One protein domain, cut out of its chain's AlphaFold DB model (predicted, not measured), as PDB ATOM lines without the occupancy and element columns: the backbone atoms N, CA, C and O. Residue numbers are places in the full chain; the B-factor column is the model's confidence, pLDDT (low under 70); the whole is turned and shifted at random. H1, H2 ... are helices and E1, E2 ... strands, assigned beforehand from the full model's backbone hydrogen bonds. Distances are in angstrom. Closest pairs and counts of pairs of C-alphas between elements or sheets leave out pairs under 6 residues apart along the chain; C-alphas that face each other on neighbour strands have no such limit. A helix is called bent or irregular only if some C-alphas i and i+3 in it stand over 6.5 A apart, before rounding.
ATOM      1  N   ILE A   3      44.712 -16.909 -18.317       97.88
ATOM      2  CA  ILE A   3      44.969 -15.930 -17.266       97.88
ATOM      3  C   ILE A   3      45.921 -16.585 -16.274       97.88
ATOM      4  O   ILE A   3      45.580 -17.599 -15.664       97.88
ATOM      5  N   LEU A   4      47.109 -16.014 -16.122       97.75
ATOM      6  CA  LEU A   4      48.121 -16.483 -15.185       97.75
ATOM      7  C   LEU A   4      48.258 -15.473 -14.047       97.75
ATOM      8  O   LEU A   4      48.476 -14.283 -14.270       97.75
ATOM      9  N   VAL A   5      48.094 -15.948 -12.816       97.38
ATOM     10  CA  VAL A   5      47.969 -15.103 -11.624       97.38
ATOM     11  C   VAL A   5      48.993 -15.539 -10.583       97.38
ATOM     12  O   VAL A   5      49.123 -16.728 -10.293       97.38
ATOM     13  N   SER A   6      49.712 -14.591  -9.987       96.19
ATOM     14  CA  SER A   6      50.575 -14.878  -8.840       96.19
ATOM     15  C   SER A   6      49.761 -15.460  -7.676       96.19
ATOM     16  O   SER A   6      48.678 -14.968  -7.360       96.19
ATOM     17  N   HIS A   7      50.297 -16.467  -6.978       94.38
ATOM     18  CA  HIS A   7      49.648 -17.064  -5.795       94.38
ATOM     19  C   HIS A   7      49.352 -16.063  -4.670       94.38
ATOM     20  O   HIS A   7      48.481 -16.325  -3.844       94.38
ATOM     21  N   SER A   8      50.076 -14.943  -4.615       92.50
ATOM     22  CA  SER A   8      49.870 -13.895  -3.611       92.50
ATOM     23  C   SER A   8      48.610 -13.058  -3.852       92.50
ATOM     24  O   SER A   8      48.214 -12.302  -2.969       92.50
ATOM     25  N   ILE A   9      47.989 -13.172  -5.031       94.50
ATOM     26  CA  ILE A   9      46.797 -12.411  -5.408       94.50
ATOM     27  C   ILE A   9      45.539 -13.209  -5.065       94.50
ATOM     28  O   ILE A   9      45.309 -14.312  -5.570       94.50
ATOM     29  N   GLY A  10      44.708 -12.626  -4.202       92.25
ATOM     30  CA  GLY A  10      43.439 -13.205  -3.778       92.25
ATOM     31  C   GLY A  10      42.387 -13.185  -4.887       92.25
ATOM     32  O   GLY A  10      42.384 -12.307  -5.748       92.25
ATOM     33  N   GLU A  11      41.442 -14.129  -4.851       90.38
ATOM     34  CA  GLU A  11      40.424 -14.275  -5.907       90.38
ATOM     35  C   GLU A  11      39.574 -13.010  -6.088       90.38
ATOM     36  O   GLU A  11      39.329 -12.575  -7.212       90.38
ATOM     37  N   GLY A  12      39.196 -12.367  -4.978       93.31
ATOM     38  CA  GLY A  12      38.401 -11.138  -5.002       93.31
ATOM     39  C   GLY A  12      39.083  -9.971  -5.725       93.31
ATOM     40  O   GLY A  12      38.400  -9.077  -6.212       93.31
ATOM     41  N   GLN A  13      40.415  -9.989  -5.853       93.94
ATOM     42  CA  GLN A  13      41.174  -8.913  -6.497       93.94
ATOM     43  C   GLN A  13      41.075  -8.937  -8.022       93.94
ATOM     44  O   GLN A  13      41.296  -7.915  -8.663       93.94
ATOM     45  N   ILE A  14      40.738 -10.090  -8.604       95.38
ATOM     46  CA  ILE A  14      40.584 -10.252 -10.054       95.38
ATOM     47  C   ILE A  14      39.121 -10.419 -10.466       95.38
ATOM     48  O   ILE A  14      38.840 -10.569 -11.646       95.38
ATOM     49  N   MET A  15      38.173 -10.391  -9.529       96.12
ATOM     50  CA  MET A  15      36.782 -10.751  -9.809       96.12
ATOM     51  C   MET A  15      36.141  -9.850 -10.875       96.12
ATOM     52  O   MET A  15      35.555 -10.348 -11.832       96.12
ATOM     53  N   GLU A  16      36.352  -8.532 -10.787       95.94
ATOM     54  CA  GLU A  16      35.873  -7.593 -11.809       95.94
ATOM     55  C   GLU A  16      36.499  -7.856 -13.185       95.94
ATOM     56  O   GLU A  16      35.815  -7.737 -14.198       95.94
ATOM     57  N   LEU A  17      37.769  -8.276 -13.235       96.19
ATOM     58  CA  LEU A  17      38.434  -8.667 -14.480       96.19
ATOM     59  C   LEU A  17      37.706  -9.831 -15.155       96.19
ATOM     60  O   LEU A  17      37.467  -9.799 -16.360       96.19
ATOM     61  N   LEU A  18      37.360 -10.852 -14.367       97.12
ATOM     62  CA  LEU A  18      36.691 -12.052 -14.859       97.12
ATOM     63  C   LEU A  18      35.273 -11.725 -15.330       97.12
ATOM     64  O   LEU A  18      34.910 -12.104 -16.439       97.12
ATOM     65  N   TYR A  19      34.519 -10.927 -14.567       97.00
ATOM     66  CA  TYR A  19      33.185 -10.482 -14.979       97.00
ATOM     67  C   TYR A  19      33.194  -9.720 -16.301       97.00
ATOM     68  O   TYR A  19      32.321  -9.932 -17.138       97.00
ATOM     69  N   GLY A  20      34.202  -8.877 -16.533       96.31
ATOM     70  CA  GLY A  20      34.357  -8.195 -17.816       96.31
ATOM     71  C   GLY A  20      34.505  -9.156 -18.999       96.31
ATOM     72  O   GLY A  20      33.983  -8.887 -20.078       96.31
ATOM     73  N   MET A  21      35.200 -10.282 -18.807       96.88
ATOM     74  CA  MET A  21      35.336 -11.316 -19.840       96.88
ATOM     75  C   MET A  21      34.054 -12.131 -20.020       96.88
ATOM     76  O   MET A  21      33.689 -12.426 -21.158       96.88
ATOM     77  N   GLU A  22      33.378 -12.478 -18.920       97.06
ATOM     78  CA  GLU A  22      32.108 -13.218 -18.943       97.06
ATOM     79  C   GLU A  22      31.012 -12.446 -19.685       97.06
ATOM     80  O   GLU A  22      30.319 -13.030 -20.511       97.06
ATOM     81  N   GLU A  23      30.908 -11.129 -19.474       97.00
ATOM     82  CA  GLU A  23      29.967 -10.252 -20.194       97.00
ATOM     83  C   GLU A  23      30.158 -10.257 -21.713       97.00
ATOM     84  O   GLU A  23      29.233  -9.967 -22.468       97.00
ATOM     85  N   GLU A  24      31.375 -10.536 -22.168       97.50
ATOM     86  CA  GLU A  24      31.715 -10.601 -23.583       97.50
ATOM     87  C   GLU A  24      31.671 -12.041 -24.123       97.50
ATOM     88  O   GLU A  24      31.988 -12.247 -25.297       97.50
ATOM     89  N   GLU A  25      31.269 -13.013 -23.296       96.62
ATOM     90  CA  GLU A  25      31.035 -14.419 -23.644       96.62
ATOM     91  C   GLU A  25      32.262 -15.123 -24.257       96.62
ATOM     92  O   GLU A  25      32.143 -16.049 -25.062       96.62
ATOM     93  N   VAL A  26      33.475 -14.696 -23.879       94.81
ATOM     94  CA  VAL A  26      34.724 -15.331 -24.326       94.81
ATOM     95  C   VAL A  26      35.238 -16.280 -23.242       94.81
ATOM     96  O   VAL A  26      35.515 -15.839 -22.126       94.81
ATOM     97  N   PRO A  27      35.435 -17.578 -23.542       94.31
ATOM     98  CA  PRO A  27      35.877 -18.540 -22.545       94.31
ATOM     99  C   PRO A  27      37.305 -18.245 -22.090       94.31
ATOM    100  O   PRO A  27      38.197 -17.995 -22.910       94.31
ATOM    101  N   PHE A  28      37.550 -18.361 -20.790       97.44
ATOM    102  CA  PHE A  28      38.871 -18.201 -20.196       97.44
ATOM    103  C   PHE A  28      39.200 -19.315 -19.203       97.44
ATOM    104  O   PHE A  28      38.339 -20.068 -18.754       97.44
ATOM    105  N   THR A  29      40.479 -19.442 -18.872       97.50
ATOM    106  CA  THR A  29      40.964 -20.329 -17.815       97.50
ATOM    107  C   THR A  29      41.932 -19.552 -16.939       97.50
ATOM    108  O   THR A  29      42.771 -18.811 -17.447       97.50
ATOM    109  N   VAL A  30      41.795 -19.719 -15.623       97.50
ATOM    110  CA  VAL A  30      42.667 -19.097 -14.625       97.50
ATOM    111  C   VAL A  30      43.606 -20.160 -14.073       97.50
ATOM    112  O   VAL A  30      43.159 -21.213 -13.622       97.50
ATOM    113  N   GLN A  31      44.902 -19.876 -14.081       96.56
ATOM    114  CA  GLN A  31      45.909 -20.683 -13.404       96.56
ATOM    115  C   GLN A  31      46.708 -19.804 -12.450       96.56
ATOM    116  O   GLN A  31      47.012 -18.649 -12.750       96.56
ATOM    117  N   ARG A  32      47.058 -20.365 -11.293       95.12
ATOM    118  CA  ARG A  32      47.900 -19.688 -10.310       95.12
ATOM    119  C   ARG A  32      49.307 -20.255 -10.361       95.12
ATOM    120  O   ARG A  32      49.472 -21.470 -10.293       95.12
ATOM    121  N   LEU A  33      50.305 -19.384 -10.473       92.25
ATOM    122  CA  LEU A  33      51.721 -19.743 -10.605       92.25
ATOM    123  C   LEU A  33      52.561 -19.043  -9.533       92.25
ATOM    124  O   LEU A  33      52.164 -18.006  -8.991       92.25
ATOM    125  N   LYS A  34      53.651 -19.688  -9.104       84.50
ATOM    126  CA  LYS A  34      54.567 -19.102  -8.118       84.50
ATOM    127  C   LYS A  34      55.388 -18.017  -8.808       84.50
ATOM    128  O   LYS A  34      55.918 -18.280  -9.872       84.50
ATOM    129  N   GLU A  35      55.432 -16.856  -8.160       64.81
ATOM    130  CA  GLU A  35      56.199 -15.642  -8.470       64.81
ATOM    131  C   GLU A  35      56.868 -15.572  -9.852       64.81
ATOM    132  O   GLU A  35      58.012 -15.976 -10.028       64.81
ATOM    133  N   ASP A  36      56.158 -14.931 -10.778       73.69
ATOM    134  CA  ASP A  36      56.692 -14.353 -12.008       73.69
ATOM    135  C   ASP A  36      56.181 -12.908 -12.117       73.69
ATOM    136  O   ASP A  36      55.153 -12.541 -11.532       73.69
ATOM    137  N   THR A  37      56.893 -12.060 -12.860       93.88
ATOM    138  CA  THR A  37      56.436 -10.682 -13.096       93.88
ATOM    139  C   THR A  37      55.140 -10.677 -13.908       93.88
ATOM    140  O   THR A  37      54.914 -11.557 -14.742       93.88
ATOM    141  N   ALA A  38      54.296  -9.656 -13.731       96.38
ATOM    142  CA  ALA A  38      53.050  -9.538 -14.494       96.38
ATOM    143  C   ALA A  38      53.279  -9.596 -16.018       96.38
ATOM    144  O   ALA A  38      52.464 -10.164 -16.740       96.38
ATOM    145  N   ILE A  39      54.407  -9.059 -16.504       97.06
ATOM    146  CA  ILE A  39      54.776  -9.081 -17.928       97.06
ATOM    147  C   ILE A  39      55.094 -10.502 -18.398       97.06
ATOM    148  O   ILE A  39      54.564 -10.938 -19.420       97.06
ATOM    149  N   GLN A  40      55.913 -11.249 -17.647       96.56
ATOM    150  CA  GLN A  40      56.195 -12.655 -17.954       96.56
ATOM    151  C   GLN A  40      54.915 -13.488 -17.978       96.56
ATOM    152  O   GLN A  40      54.668 -14.189 -18.958       96.56
ATOM    153  N   LEU A  41      54.085 -13.350 -16.941       97.81
ATOM    154  CA  LEU A  41      52.802 -14.038 -16.840       97.81
ATOM    155  C   LEU A  41      51.885 -13.682 -18.014       97.81
ATOM    156  O   LEU A  41      51.270 -14.568 -18.595       97.81
ATOM    157  N   GLY A  42      51.814 -12.406 -18.399       97.62
ATOM    158  CA  GLY A  42      50.950 -11.946 -19.485       97.62
ATOM    159  C   GLY A  42      51.372 -12.508 -20.833       97.62
ATOM    160  O   GLY A  42      50.542 -13.060 -21.554       97.62
ATOM    161  N   TYR A  43      52.666 -12.439 -21.142       98.06
ATOM    162  CA  TYR A  43      53.211 -13.005 -22.373       98.06
ATOM    163  C   TYR A  43      53.036 -14.528 -22.430       98.06
ATOM    164  O   TYR A  43      52.525 -15.061 -23.412       98.06
ATOM    165  N   GLN A  44      53.368 -15.241 -21.348       97.56
ATOM    166  CA  GLN A  44      53.186 -16.692 -21.272       97.56
ATOM    167  C   GLN A  44      51.708 -17.089 -21.401       97.56
ATOM    168  O   GLN A  44      51.386 -18.075 -22.071       97.56
ATOM    169  N   ALA A  45      50.799 -16.324 -20.794       98.00
ATOM    170  CA  ALA A  45      49.366 -16.520 -20.949       98.00
ATOM    171  C   ALA A  45      48.951 -16.360 -22.418       98.00
ATOM    172  O   ALA A  45      48.221 -17.196 -22.942       98.00
ATOM    173  N   ALA A  46      49.441 -15.325 -23.105       98.06
ATOM    174  CA  ALA A  46      49.123 -15.097 -24.511       98.06
ATOM    175  C   ALA A  46      49.625 -16.242 -25.400       98.06
ATOM    176  O   ALA A  46      48.822 -16.831 -26.118       98.06
ATOM    177  N   CYS A  47      50.893 -16.646 -25.267       97.12
ATOM    178  CA  CYS A  47      51.480 -17.728 -26.067       97.12
ATOM    179  C   CYS A  47      50.875 -19.117 -25.788       97.12
ATOM    180  O   CYS A  47      50.869 -19.980 -26.660       97.12
ATOM    181  N   SER A  48      50.389 -19.372 -24.569       96.62
ATOM    182  CA  SER A  48      49.727 -20.644 -24.220       96.62
ATOM    183  C   SER A  48      48.223 -20.650 -24.522       96.62
ATOM    184  O   SER A  48      47.552 -21.683 -24.415       96.62
ATOM    185  N   SER A  49      47.665 -19.500 -24.892       97.50
ATOM    186  CA  SER A  49      46.260 -19.334 -25.228       97.50
ATOM    187  C   SER A  49      46.020 -19.669 -26.690       97.50
ATOM    188  O   SER A  49      46.564 -19.037 -27.582       97.50
ATOM    189  N   ARG A  50      45.083 -20.584 -26.965       96.25
ATOM    190  CA  ARG A  50      44.643 -20.881 -28.345       96.25
ATOM    191  C   ARG A  50      44.010 -19.682 -29.069       96.25
ATOM    192  O   ARG A  50      43.732 -19.780 -30.255       96.25
ATOM    193  N   LEU A  51      43.717 -18.602 -28.343       95.94
ATOM    194  CA  LEU A  51      43.149 -17.361 -28.876       95.94
ATOM    195  C   LEU A  51      44.219 -16.270 -29.064       95.94
ATOM    196  O   LEU A  51      43.861 -15.141 -29.380       95.94
ATOM    197  N   GLY A  52      45.492 -16.558 -28.761       96.62
ATOM    198  CA  GLY A  52      46.611 -15.614 -28.837       96.62
ATOM    199  C   GLY A  52      46.568 -14.461 -27.828       96.62
ATOM    200  O   GLY A  52      47.478 -13.644 -27.782       96.62
ATOM    201  N   VAL A  53      45.517 -14.370 -27.009       98.06
ATOM    202  CA  VAL A  53      45.331 -13.333 -25.984       98.06
ATOM    203  C   VAL A  53      45.458 -13.943 -24.598       98.06
ATOM    204  O   VAL A  53      44.854 -14.992 -24.319       98.06
ATOM    205  N   GLY A  54      46.191 -13.263 -23.719       98.12
ATOM    206  CA  GLY A  54      46.350 -13.678 -22.334       98.12
ATOM    207  C   GLY A  54      46.534 -12.523 -21.363       98.12
ATOM    208  O   GLY A  54      46.869 -11.404 -21.751       98.12
ATOM    209  N   ILE A  55      46.280 -12.812 -20.087       98.38
ATOM    210  CA  ILE A  55      46.463 -11.860 -18.992       98.38
ATOM    211  C   ILE A  55      47.436 -12.406 -17.953       98.38
ATOM    212  O   ILE A  55      47.335 -13.561 -17.549       98.38
ATOM    213  N   GLY A  56      48.334 -11.541 -17.492       97.88
ATOM    214  CA  GLY A  56      49.233 -11.792 -16.376       97.88
ATOM    215  C   GLY A  56      48.913 -10.887 -15.201       97.88
ATOM    216  O   GLY A  56      48.739  -9.685 -15.389       97.88
ATOM    217  N   VAL A  57      48.865 -11.447 -13.994       97.44
ATOM    218  CA  VAL A  57      48.693 -10.679 -12.755       97.44
ATOM    219  C   VAL A  57      49.849 -10.972 -11.804       97.44
ATOM    220  O   VAL A  57      49.958 -12.077 -11.272       97.44
ATOM    221  N   GLY A  58      50.716  -9.981 -11.611       96.50
ATOM    222  CA  GLY A  58      51.919 -10.083 -10.784       96.50
ATOM    223  C   GLY A  58      51.647  -9.918  -9.289       96.50
ATOM    224  O   GLY A  58      50.587  -9.451  -8.872       96.50
ATOM    225  N   SER A  59      52.628 -10.293  -8.466       94.75
ATOM    226  CA  SER A  59      52.583 -10.109  -7.006       94.75
ATOM    227  C   SER A  59      52.616  -8.639  -6.570       94.75
ATOM    228  O   SER A  59      52.202  -8.321  -5.460       94.75
ATOM    229  N   ASP A  60      53.053  -7.748  -7.457       93.94
ATOM    230  CA  ASP A  60      53.067  -6.290  -7.321       93.94
ATOM    231  C   ASP A  60      51.718  -5.628  -7.669       93.94
ATOM    232  O   ASP A  60      51.629  -4.403  -7.777       93.94
ATOM    233  N   TYR A  61      50.666  -6.431  -7.856       94.56
ATOM    234  CA  TYR A  61      49.334  -6.009  -8.302       94.56
ATOM    235  C   TYR A  61      49.289  -5.440  -9.727       94.56
ATOM    236  O   TYR A  61      48.257  -4.900 -10.136       94.56
ATOM    237  N   SER A  62      50.365  -5.575 -10.506       96.00
ATOM    238  CA  SER A  62      50.349  -5.214 -11.921       96.00
ATOM    239  C   SER A  62      49.522  -6.222 -12.720       96.00
ATOM    240  O   SER A  62      49.638  -7.435 -12.534       96.00
ATOM    241  N   VAL A  63      48.702  -5.716 -13.639       96.62
ATOM    242  CA  VAL A  63      47.893  -6.491 -14.584       96.62
ATOM    243  C   VAL A  63      48.344  -6.155 -15.992       96.62
ATOM    244  O   VAL A  63      48.368  -4.988 -16.389       96.62
ATOM    245  N   ILE A  64      48.671  -7.192 -16.751       97.25
ATOM    246  CA  ILE A  64      49.131  -7.100 -18.130       97.25
ATOM    247  C   ILE A  64      48.139  -7.826 -19.026       97.25
ATOM    248  O   ILE A  64      47.915  -9.018 -18.840       97.25
ATOM    249  N   LEU A  65      47.590  -7.128 -20.020       97.31
ATOM    250  CA  LEU A  65      46.917  -7.752 -21.160       97.31
ATOM    251  C   LEU A  65      47.921  -7.840 -22.307       97.31
ATOM    252  O   LEU A  65      48.436  -6.818 -22.768       97.31
ATOM    253  N   HIS A  66      48.191  -9.060 -22.760       97.56
ATOM    254  CA  HIS A  66      49.176  -9.352 -23.795       97.56
ATOM    255  C   HIS A  66      48.532 -10.045 -25.002       97.56
ATOM    256  O   HIS A  66      47.472 -10.674 -24.898       97.56
ATOM    257  N   TYR A  67      49.185  -9.899 -26.150       96.69
ATOM    258  CA  TYR A  67      48.824 -10.509 -27.420       96.69
ATOM    259  C   TYR A  67      50.070 -11.166 -28.012       96.69
ATOM    260  O   TYR A  67      51.104 -10.519 -28.120       96.69
ATOM    261  N   GLU A  68      49.975 -12.438 -28.398       95.38
ATOM    262  CA  GLU A  68      51.129 -13.298 -28.708       95.38
ATOM    263  C   GLU A  68      52.038 -12.773 -29.826       95.38
ATOM    264  O   GLU A  68      53.213 -13.129 -29.870       95.38
ATOM    265  N   LYS A  69      51.501 -11.928 -30.713       94.44
ATOM    266  CA  LYS A  69      52.253 -11.316 -31.813       94.44
ATOM    267  C   LYS A  69      53.097 -10.117 -31.382       94.44
ATOM    268  O   LYS A  69      53.960  -9.686 -32.132       94.44
ATOM    269  N   LEU A  70      52.861  -9.571 -30.191       93.06
ATOM    270  CA  LEU A  70      53.659  -8.477 -29.648       93.06
ATOM    271  C   LEU A  70      54.936  -9.018 -29.003       93.06
ATOM    272  O   LEU A  70      54.968 -10.119 -28.444       93.06
ATOM    273  N   LEU A  71      55.982  -8.192 -28.989       94.50
ATOM    274  CA  LEU A  71      57.166  -8.471 -28.187       94.50
ATOM    275  C   LEU A  71      56.785  -8.576 -26.706       94.50
ATOM    276  O   LEU A  71      55.912  -7.862 -26.209       94.50
ATOM    277  N   LYS A  72      57.473  -9.459 -25.978       94.25
ATOM    278  CA  LYS A  72      57.216  -9.706 -24.552       94.25
ATOM    279  C   LYS A  72      57.144  -8.407 -23.738       94.25
ATOM    280  O   LYS A  72      56.194  -8.225 -22.985       94.25
ATOM    281  N   GLU A  73      58.100  -7.506 -23.947       94.88
ATOM    282  CA  GLU A  73      58.212  -6.239 -23.208       94.88
ATOM    283  C   GLU A  73      57.316  -5.119 -23.761       94.88
ATOM    284  O   GLU A  73      57.323  -4.000 -23.256       94.88
ATOM    285  N   GLU A  74      56.500  -5.423 -24.772       93.81
ATOM    286  CA  GLU A  74      55.537  -4.506 -25.371       93.81
ATOM    287  C   GLU A  74      54.100  -5.010 -25.165       93.81
ATOM    288  O   GLU A  74      53.392  -5.309 -26.130       93.81
ATOM    289  N   PRO A  75      53.605  -5.078 -23.916       94.50
ATOM    290  CA  PRO A  75      52.238  -5.502 -23.650       94.50
ATOM    291  C   PRO A  75      51.221  -4.529 -24.248       94.50
ATOM    292  O   PRO A  75      51.484  -3.329 -24.413       94.50
ATOM    293  N   LEU A  76      50.022  -5.027 -24.542       92.06
ATOM    294  CA  LEU A  76      48.968  -4.203 -25.122       92.06
ATOM    295  C   LEU A  76      48.419  -3.202 -24.100       92.06
ATOM    296  O   LEU A  76      48.279  -2.017 -24.407       92.06
ATOM    297  N   PHE A  77      48.163  -3.673 -22.877       92.25
ATOM    298  CA  PHE A  77      47.810  -2.829 -21.740       92.25
ATOM    299  C   PHE A  77      48.592  -3.220 -20.494       92.25
ATOM    300  O   PHE A  77      48.870  -4.395 -20.256       92.25
ATOM    301  N   GLN A  78      48.854  -2.208 -19.671       92.69
ATOM    302  CA  GLN A  78      49.420  -2.338 -18.339       92.69
ATOM    303  C   GLN A  78      48.666  -1.415 -17.384       92.69
ATOM    304  O   GLN A  78      48.463  -0.236 -17.684       92.69
ATOM    305  N   MET A  79      48.248  -1.960 -16.244       92.44
ATOM    306  CA  MET A  79      47.635  -1.210 -15.147       92.44
ATOM    307  C   MET A  79      47.933  -1.869 -13.800       92.44
ATOM    308  O   MET A  79      48.530  -2.940 -13.754       92.44
ATOM    309  N   ASN A  80      47.506  -1.243 -12.706       92.69
ATOM    310  CA  ASN A  80      47.616  -1.803 -11.363       92.69
ATOM    311  C   ASN A  80      46.215  -2.013 -10.765       92.69
ATOM    312  O   ASN A  80      45.360  -1.144 -10.912       92.69
ATOM    313  N   ILE A  81      45.973  -3.142 -10.089       90.94
ATOM    314  CA  ILE A  81      44.671  -3.451  -9.453       90.94
ATOM    315  C   ILE A  81      44.299  -2.397  -8.402       90.94
ATOM    316  O   ILE A  81      43.121  -2.117  -8.192       90.94
ATOM    317  N   LEU A  82      45.299  -1.823  -7.731       88.25
ATOM    318  CA  LEU A  82      45.103  -0.833  -6.674       88.25
ATOM    319  C   LEU A  82      44.788   0.565  -7.224       88.25
ATOM    320  O   LEU A  82      44.395   1.446  -6.463       88.25
ATOM    321  N   ASP A  83      44.934   0.781  -8.535       85.94
ATOM    322  CA  ASP A  83      44.505   2.017  -9.179       85.94
ATOM    323  C   ASP A  83      42.995   1.974  -9.442       85.94
ATOM    324  O   ASP A  83      42.523   1.550 -10.496       85.94
ATOM    325  N   HIS A  84      42.227   2.437  -8.456       79.75
ATOM    326  CA  HIS A  84      40.764   2.480  -8.508       79.75
ATOM    327  C   HIS A  84      40.195   3.436  -9.557       79.75
ATOM    328  O   HIS A  84      38.982   3.413  -9.793       79.75
ATOM    329  N   SER A  85      41.034   4.282 -10.161       75.75
ATOM    330  CA  SER A  85      40.590   5.084 -11.286       75.75
ATOM    331  C   SER A  85      40.309   4.184 -12.488       75.75
ATOM    332  O   SER A  85      39.296   4.362 -13.147       75.75
ATOM    333  N   LEU A  86      41.116   3.148 -12.712       79.38
ATOM    334  CA  LEU A  86      41.008   2.288 -13.881       79.38
ATOM    335  C   LEU A  86      40.003   1.148 -13.675       79.38
ATOM    336  O   LEU A  86      40.008   0.433 -12.671       79.38
ATOM    337  N   SER A  87      39.160   0.921 -14.680       89.44
ATOM    338  CA  SER A  87      38.171  -0.155 -14.636       89.44
ATOM    339  C   SER A  87      38.780  -1.510 -15.010       89.44
ATOM    340  O   SER A  87      38.954  -1.839 -16.186       89.44
ATOM    341  N   LEU A  88      39.039  -2.348 -14.000       93.06
ATOM    342  CA  LEU A  88      39.481  -3.732 -14.200       93.06
ATOM    343  C   LEU A  88      38.444  -4.560 -14.990       93.06
ATOM    344  O   LEU A  88      38.808  -5.393 -15.817       93.06
ATOM    345  N   ARG A  89      37.151  -4.262 -14.810       95.25
ATOM    346  CA  ARG A  89      36.057  -4.853 -15.594       95.25
ATOM    347  C   ARG A  89      36.140  -4.480 -17.069       95.25
ATOM    348  O   ARG A  89      36.004  -5.341 -17.936       95.25
ATOM    349  N   ALA A  90      36.435  -3.216 -17.373       93.88
ATOM    350  CA  ALA A  90      36.648  -2.783 -18.750       93.88
ATOM    351  C   ALA A  90      37.891  -3.441 -19.367       93.88
ATOM    352  O   ALA A  90      37.853  -3.810 -20.539       93.88
ATOM    353  N   LEU A  91      38.964  -3.658 -18.591       95.38
ATOM    354  CA  LEU A  91      40.134  -4.404 -19.066       95.38
ATOM    355  C   LEU A  91      39.764  -5.843 -19.455       95.38
ATOM    356  O   LEU A  91      40.150  -6.300 -20.531       95.38
ATOM    357  N   GLY A  92      38.986  -6.534 -18.617       96.62
ATOM    358  CA  GLY A  92      38.504  -7.889 -18.895       96.62
ATOM    359  C   GLY A  92      37.678  -7.946 -20.176       96.62
ATOM    360  O   GLY A  92      37.957  -8.746 -21.071       96.62
ATOM    361  N   ALA A  93      36.736  -7.012 -20.317       96.62
ATOM    362  CA  ALA A  93      35.948  -6.880 -21.535       96.62
ATOM    363  C   ALA A  93      36.831  -6.596 -22.756       96.62
ATOM    364  O   ALA A  93      36.655  -7.207 -23.804       96.62
ATOM    365  N   ASN A  94      37.827  -5.717 -22.639       96.06
ATOM    366  CA  ASN A  94      38.730  -5.394 -23.742       96.06
ATOM    367  C   ASN A  94      39.599  -6.578 -24.173       96.06
ATOM    368  O   ASN A  94      39.827  -6.745 -25.370       96.06
ATOM    369  N   ALA A  95      40.010  -7.445 -23.249       96.94
ATOM    370  CA  ALA A  95      40.703  -8.683 -23.594       96.94
ATOM    371  C   ALA A  95      39.824  -9.611 -24.454       96.94
ATOM    372  O   ALA A  95      40.266 -10.126 -25.479       96.94
ATOM    373  N   ALA A  96      38.551  -9.767 -24.087       97.19
ATOM    374  CA  ALA A  96      37.585 -10.541 -24.862       97.19
ATOM    375  C   ALA A  96      37.242  -9.875 -26.209       97.19
ATOM    376  O   ALA A  96      37.110 -10.541 -27.237       97.19
ATOM    377  N   ARG A  97      37.140  -8.543 -26.242       96.25
ATOM    378  CA  ARG A  97      36.903  -7.773 -27.473       96.25
ATOM    379  C   ARG A  97      38.084  -7.849 -28.432       96.25
ATOM    380  O   ARG A  97      37.842  -7.903 -29.631       96.25
ATOM    381  N   LEU A  98      39.317  -7.940 -27.927       95.44
ATOM    382  CA  LEU A  98      40.507  -8.185 -28.744       95.44
ATOM    383  C   LEU A  98      40.397  -9.527 -29.472       95.44
ATOM    384  O   LEU A  98      40.563  -9.569 -30.685       95.44
ATOM    385  N   VAL A  99      40.030 -10.597 -28.757       95.38
ATOM    386  CA  VAL A  99      39.777 -11.922 -29.357       95.38
ATOM    387  C   VAL A  99      38.707 -11.846 -30.450       95.38
ATOM    388  O   VAL A  99      38.843 -12.478 -31.494       95.38
ATOM    389  N   LYS A 100      37.640 -11.074 -30.218       94.12
ATOM    390  CA  LYS A 100      36.513 -10.929 -31.152       94.12
ATOM    391  C   LYS A 100      36.742  -9.896 -32.266       94.12
ATOM    392  O   LYS A 100      35.866  -9.736 -33.110       94.12
ATOM    393  N   GLY A 101      37.864  -9.171 -32.269       91.19
ATOM    394  CA  GLY A 101      38.126  -8.092 -33.230       91.19
ATOM    395  C   GLY A 101      37.182  -6.888 -33.098       91.19
ATOM    396  O   GLY A 101      36.870  -6.234 -34.090       91.19
ATOM    397  N   MET A 102      36.689  -6.600 -31.890       91.31
ATOM    398  CA  MET A 102      35.759  -5.497 -31.629       91.31
ATOM    399  C   MET A 102      36.474  -4.257 -31.062       91.31
ATOM    400  O   MET A 102      37.455  -4.400 -30.330       91.31
ATOM    401  N   PRO A 103      35.966  -3.033 -31.316       88.31
ATOM    402  CA  PRO A 103      36.568  -1.796 -30.801       88.31
ATOM    403  C   PRO A 103      36.662  -1.796 -29.275       88.31
ATOM    404  O   PRO A 103      35.726  -2.250 -28.634       88.31
ATOM    405  N   PHE A 104      37.714  -1.259 -28.665       90.75
ATOM    406  CA  PHE A 104      37.836  -1.264 -27.201       90.75
ATOM    407  C   PHE A 104      36.872  -0.307 -26.498       90.75
ATOM    408  O   PHE A 104      36.599   0.790 -26.979       90.75
ATOM    409  N   LYS A 105      36.360  -0.754 -25.346       88.56
ATOM    410  CA  LYS A 105      35.672   0.084 -24.363       88.56
ATOM    411  C   LYS A 105      36.687   1.030 -23.729       88.56
ATOM    412  O   LYS A 105      37.859   0.678 -23.555       88.56
ATOM    413  N   GLU A 106      36.223   2.212 -23.354       83.56
ATOM    414  CA  GLU A 106      37.022   3.151 -22.576       83.56
ATOM    415  C   GLU A 106      37.340   2.526 -21.207       83.56
ATOM    416  O   GLU A 106      36.492   1.884 -20.585       83.56
ATOM    417  N   LEU A 107      38.590   2.650 -20.753       75.94
ATOM    418  CA  LEU A 107      39.033   2.114 -19.457       75.94
ATOM    419  C   LEU A 107      38.657   3.043 -18.289       75.94
ATOM    420  O   LEU A 107      39.373   3.068 -17.292       75.94
ATOM    421  N   ASP A 108      37.581   3.817 -18.457       66.94
ATOM    422  CA  ASP A 108      37.354   5.112 -17.818       66.94
ATOM    423  C   ASP A 108      37.778   5.215 -16.359       66.94
ATOM    424  O   ASP A 108      37.460   4.374 -15.515       66.94
ATOM    425  N   ILE A 109      38.459   6.338 -16.128       56.88
ATOM    426  CA  ILE A 109      38.869   6.906 -14.854       56.88
ATOM    427  C   ILE A 109      37.583   7.237 -14.097       56.88
ATOM    428  O   ILE A 109      36.890   8.184 -14.464       56.88
ATOM    429  N   LYS A 110      37.233   6.482 -13.050       44.03
ATOM    430  CA  LYS A 110      36.208   6.952 -12.107       44.03
ATOM    431  C   LYS A 110      36.701   8.281 -11.542       44.03
ATOM    432  O   LYS A 110      37.668   8.288 -10.779       44.03
ATOM    433  N   GLU A 111      36.081   9.393 -11.934       41.03
ATOM    434  CA  GLU A 111      36.366  10.667 -11.283       41.03
ATOM    435  C   GLU A 111      36.132  10.477  -9.774       41.03
ATOM    436  O   GLU A 111      35.100   9.912  -9.382       41.03
ATOM    437  N   PRO A 112      37.081  10.875  -8.903       41.50
ATOM    438  CA  PRO A 112      36.796  10.920  -7.476       41.50
ATOM    439  C   PRO A 112      35.545  11.788  -7.272       41.50
ATOM    440  O   PRO A 112      35.349  12.733  -8.038       41.50
ATOM    441  N   PRO A 113      34.681  11.491  -6.282       38.00
ATOM    442  CA  PRO A 113      33.463  12.262  -6.066       38.00
ATOM    443  C   PRO A 113      33.801  13.754  -6.006       38.00
ATOM    444  O   PRO A 113      34.540  14.197  -5.125       38.00
ATOM    445  N   ILE A 114      33.292  14.497  -6.992       48.81
ATOM    446  CA  ILE A 114      33.519  15.930  -7.160       48.81
ATOM    447  C   ILE A 114      33.060  16.624  -5.875       48.81
ATOM    448  O   ILE A 114      31.868  16.654  -5.565       48.81
ATOM    449  N   GLN A 115      33.996  17.198  -5.115       53.31
ATOM    450  CA  GLN A 115      33.654  18.280  -4.197       53.31
ATOM    451  C   GLN A 115      33.460  19.525  -5.065       53.31
ATOM    452  O   GLN A 115      34.412  20.027  -5.659       53.31
ATOM    453  N   ASN A 116      32.200  19.940  -5.213       50.41
ATOM    454  CA  ASN A 116      31.790  21.103  -5.996       50.41
ATOM    455  C   ASN A 116      32.611  22.343  -5.619       50.41
ATOM    456  O   ASN A 116      32.541  22.788  -4.479       50.41
ATOM    457  N   ASP A 117      33.374  22.872  -6.580       52.91
ATOM    458  CA  ASP A 117      33.381  24.288  -6.980       52.91
ATOM    459  C   ASP A 117      34.545  24.553  -7.947       52.91
ATOM    460  O   ASP A 117      35.604  25.044  -7.554       52.91
ATOM    461  N   ARG A 118      34.351  24.196  -9.227       49.00
ATOM    462  CA  ARG A 118      34.920  24.829 -10.442       49.00
ATOM    463  C   ARG A 118      34.560  23.980 -11.663       49.00
ATOM    464  O   ARG A 118      34.729  22.766 -11.642       49.00
ATOM    465  N   LEU A 119      34.072  24.625 -12.726       44.88
ATOM    466  CA  LEU A 119      33.864  23.981 -14.027       44.88
ATOM    467  C   LEU A 119      35.212  23.452 -14.550       44.88
ATOM    468  O   LEU A 119      36.139  24.259 -14.670       44.88
ATOM    469  N   PRO A 120      35.357  22.155 -14.874       47.50
ATOM    470  CA  PRO A 120      36.582  21.667 -15.479       47.50
ATOM    471  C   PRO A 120      36.645  22.114 -16.942       47.50
ATOM    472  O   PRO A 120      35.729  21.893 -17.739       47.50
ATOM    473  N   GLU A 121      37.743  22.785 -17.282       43.03
ATOM    474  CA  GLU A 121      38.135  23.082 -18.656       43.03
ATOM    475  C   GLU A 121      38.243  21.780 -19.464       43.03
ATOM    476  O   GLU A 121      38.638  20.741 -18.934       43.03
ATOM    477  N   LYS A 122      37.876  21.839 -20.752       42.75
ATOM    478  CA  LYS A 122      37.863  20.712 -21.699       42.75
ATOM    479  C   LYS A 122      39.148  19.870 -21.618       42.75
ATOM    480  O   LYS A 122      40.135  20.181 -22.282       42.75
ATOM    481  N   GLN A 123      39.112  18.755 -20.891       43.50
ATOM    482  CA  GLN A 123      40.067  17.665 -21.065       43.50
ATOM    483  C   GLN A 123      39.724  16.950 -22.374       43.50
ATOM    484  O   GLN A 123      38.874  16.062 -22.430       43.50
ATOM    485  N   GLU A 124      40.344  17.382 -23.469       40.22
ATOM    486  CA  GLU A 124      40.272  16.674 -24.742       40.22
ATOM    487  C   GLU A 124      40.918  15.286 -24.552       40.22
ATOM    488  O   GLU A 124      42.111  15.155 -24.284       40.22
ATOM    489  N   SER A 125      40.064  14.260 -24.536       46.47
ATOM    490  CA  SER A 125      40.273  12.998 -23.820       46.47
ATOM    491  C   SER A 125      41.557  12.241 -24.200       46.47
ATOM    492  O   SER A 125      41.682  11.674 -25.290       46.47
ATOM    493  N   ILE A 126      42.474  12.150 -23.231       48.69
ATOM    494  CA  ILE A 126      43.679  11.298 -23.204       48.69
ATOM    495  C   ILE A 126      43.355   9.845 -23.627       48.69
ATOM    496  O   ILE A 126      44.196   9.156 -24.208       48.69
ATOM    497  N   THR A 127      42.117   9.393 -23.407       56.91
ATOM    498  CA  THR A 127      41.613   8.055 -23.737       56.91
ATOM    499  C   THR A 127      41.602   7.773 -25.243       56.91
ATOM    500  O   THR A 127      42.003   6.684 -25.659       56.91
ATOM    501  N   LYS A 128      41.254   8.749 -26.096       60.09
ATOM    502  CA  LYS A 128      41.183   8.538 -27.559       60.09
ATOM    503  C   LYS A 128      42.554   8.283 -28.183       60.09
ATOM    504  O   LYS A 128      42.698   7.378 -29.006       60.09
ATOM    505  N   ASN A 129      43.571   9.031 -27.754       61.62
ATOM    506  CA  ASN A 129      44.940   8.866 -28.250       61.62
ATOM    507  C   ASN A 129      45.547   7.521 -27.823       61.62
ATOM    508  O   ASN A 129      46.252   6.889 -28.610       61.62
ATOM    509  N   ARG A 130      45.225   7.049 -26.608       65.75
ATOM    510  CA  ARG A 130      45.647   5.726 -26.122       65.75
ATOM    511  C   ARG A 130      44.963   4.589 -26.881       65.75
ATOM    512  O   ARG A 130      45.634   3.644 -27.270       65.75
ATOM    513  N   ILE A 131      43.660   4.679 -27.148       69.00
ATOM    514  CA  ILE A 131      42.957   3.649 -27.932       69.00
ATOM    515  C   ILE A 131      43.503   3.593 -29.367       69.00
ATOM    516  O   ILE A 131      43.757   2.509 -29.888       69.00
ATOM    517  N   ALA A 132      43.752   4.746 -29.995       71.69
ATOM    518  CA  ALA A 132      44.288   4.800 -31.354       71.69
ATOM    519  C   ALA A 132      45.692   4.179 -31.472       71.69
ATOM    520  O   ALA A 132      45.959   3.459 -32.435       71.69
ATOM    521  N   SER A 133      46.589   4.423 -30.508       70.88
ATOM    522  CA  SER A 133      47.928   3.814 -30.517       70.88
ATOM    523  C   SER A 133      47.867   2.300 -30.331       70.88
ATOM    524  O   SER A 133      48.602   1.563 -30.981       70.88
ATOM    525  N   ILE A 134      46.941   1.831 -29.501       74.19
ATOM    526  CA  ILE A 134      46.707   0.415 -29.247       74.19
ATOM    527  C   ILE A 134      46.171  -0.292 -30.498       74.19
ATOM    528  O   ILE A 134      46.698  -1.336 -30.868       74.19
ATOM    529  N   ILE A 135      45.189   0.292 -31.197       74.44
ATOM    530  CA  ILE A 135      44.677  -0.263 -32.463       74.44
ATOM    531  C   ILE A 135      45.803  -0.366 -33.497       74.44
ATOM    532  O   ILE A 135      45.946  -1.403 -34.138       74.44
ATOM    533  N   ARG A 136      46.638   0.676 -33.630       75.00
ATOM    534  CA  ARG A 136      47.785   0.649 -34.551       75.00
ATOM    535  C   ARG A 136      48.750  -0.493 -34.242       75.00
ATOM    536  O   ARG A 136      49.150  -1.169 -35.176       75.00
ATOM    537  N   ARG A 137      49.070  -0.730 -32.962       73.12
ATOM    538  CA  ARG A 137      49.962  -1.824 -32.531       73.12
ATOM    539  C   ARG A 137      49.395  -3.209 -32.840       73.12
ATOM    540  O   ARG A 137      50.136  -4.093 -33.233       73.12
ATOM    541  N   VAL A 138      48.085  -3.409 -32.677       72.12
ATOM    542  CA  VAL A 138      47.454  -4.700 -33.012       72.12
ATOM    543  C   VAL A 138      47.425  -4.923 -34.523       72.12
ATOM    544  O   VAL A 138      47.628  -6.047 -34.967       72.12
ATOM    545  N   LEU A 139      47.178  -3.870 -35.310       74.44
ATOM    546  CA  LEU A 139      47.111  -3.966 -36.770       74.44
ATOM    547  C   LEU A 139      48.490  -4.106 -37.430       74.44
ATOM    548  O   LEU A 139      48.590  -4.846 -38.400       74.44
ATOM    549  N   SER A 140      49.535  -3.440 -36.925       71.38
ATOM    550  CA  SER A 140      50.882  -3.510 -37.517       71.38
ATOM    551  C   SER A 140      51.529  -4.886 -37.390       71.38
ATOM    552  O   SER A 140      52.296  -5.272 -38.256       71.38
ATOM    553  N   GLU A 141      51.200  -5.626 -36.331       65.50
ATOM    554  CA  GLU A 141      51.731  -6.972 -36.078       65.50
ATOM    555  C   GLU A 141      50.783  -8.078 -36.584       65.50
ATOM    556  O   GLU A 141      51.022  -9.264 -36.363       65.50
ATOM    557  N   ALA A 142      49.651  -7.720 -37.209       56.88
ATOM    558  CA  ALA A 142      48.700  -8.689 -37.754       56.88
ATOM    559  C   ALA A 142      49.050  -9.175 -39.174       56.88
ATOM    560  O   ALA A 142      48.458 -10.175 -39.594       56.88
TER     561      ALA A 142
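What this domain is: This is residues 3 to 142 of the 143 residues of the protein "Dehydratase medium subunit" of Oceanobacillus halophilus (UniProt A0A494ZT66). A twisted five-stranded sheet lies between helices in three layers, H2 covering one face and H1 and H3 the other. A long loop leaves this body, with residues 113 to 126 sticking out, and folds back into H4, off the sheet. The 140 printed residues, of mixed class, hold four named helices and five named strands in the order E1 H1 E2 H2 E3 E4 E5 H3 H4; the mixed sheet runs E2 E1 E3 E4 E5. The whole is compact, with a radius of gyration of the C-alphas of 15.5 A and spans of 50 by 35 by 28 A.

Where its parts are: The strands are E1, residues 3 to 6, beginning at C-alpha 3 (44.969, -15.930, -17.266); E2, 29 to 33; E3, 53 to 57; E4, 62 to 67, 16.4 A long; and E5, 77 to 80. H1, residues 11 to 22, is irregular, with C-alphas 13 and 16 7.6 A apart. H2 is residues 38 to 48, H3 88 to 99, and H4 126 to 140, 21.8 A long, ending at C-alpha 140 (50.882, -3.510, -37.517).

How they stand to each other: E1 is parallel to its neighbours E2 and E3, with N 5 and O 31 at 2.9 A and N 4 and O 55 at 2.8 A. E3, E4 and E5 form a meander, two antiparallel hairpins in a row, with N 56 and O 64 at 2.9 A and N 63 and O 79 at 2.8 A. E1, H1, E2 is a strand-helix-strand unit, parallel strands joined through a helix, and E2, H2, E3 a split one, with E1 between its strands; both crossovers are right-handed. H2's height over the sheet is 5.7 A; its closest C-alphas to E3 are Gly 42 and Gly 56, 3.6 A. On the opposite face H1 and H3 touch, the closest C-alphas being Gly 20 and Ala 93, 4.3 A. H4 touches no helix. Every O i to N i+4 pair is within hydrogen-bond range in H2, H3 and H4, and 6 of 8 in H1.

The domain as a whole: The C-alphas farthest apart, Arg 50 and Asp 117, are 51.2 A apart. The printed part has no cut; the link from H3 to H4 is long, 26 residues. The pLDDT is under 70 at residues 35, 108 to 131 and 141 to 142.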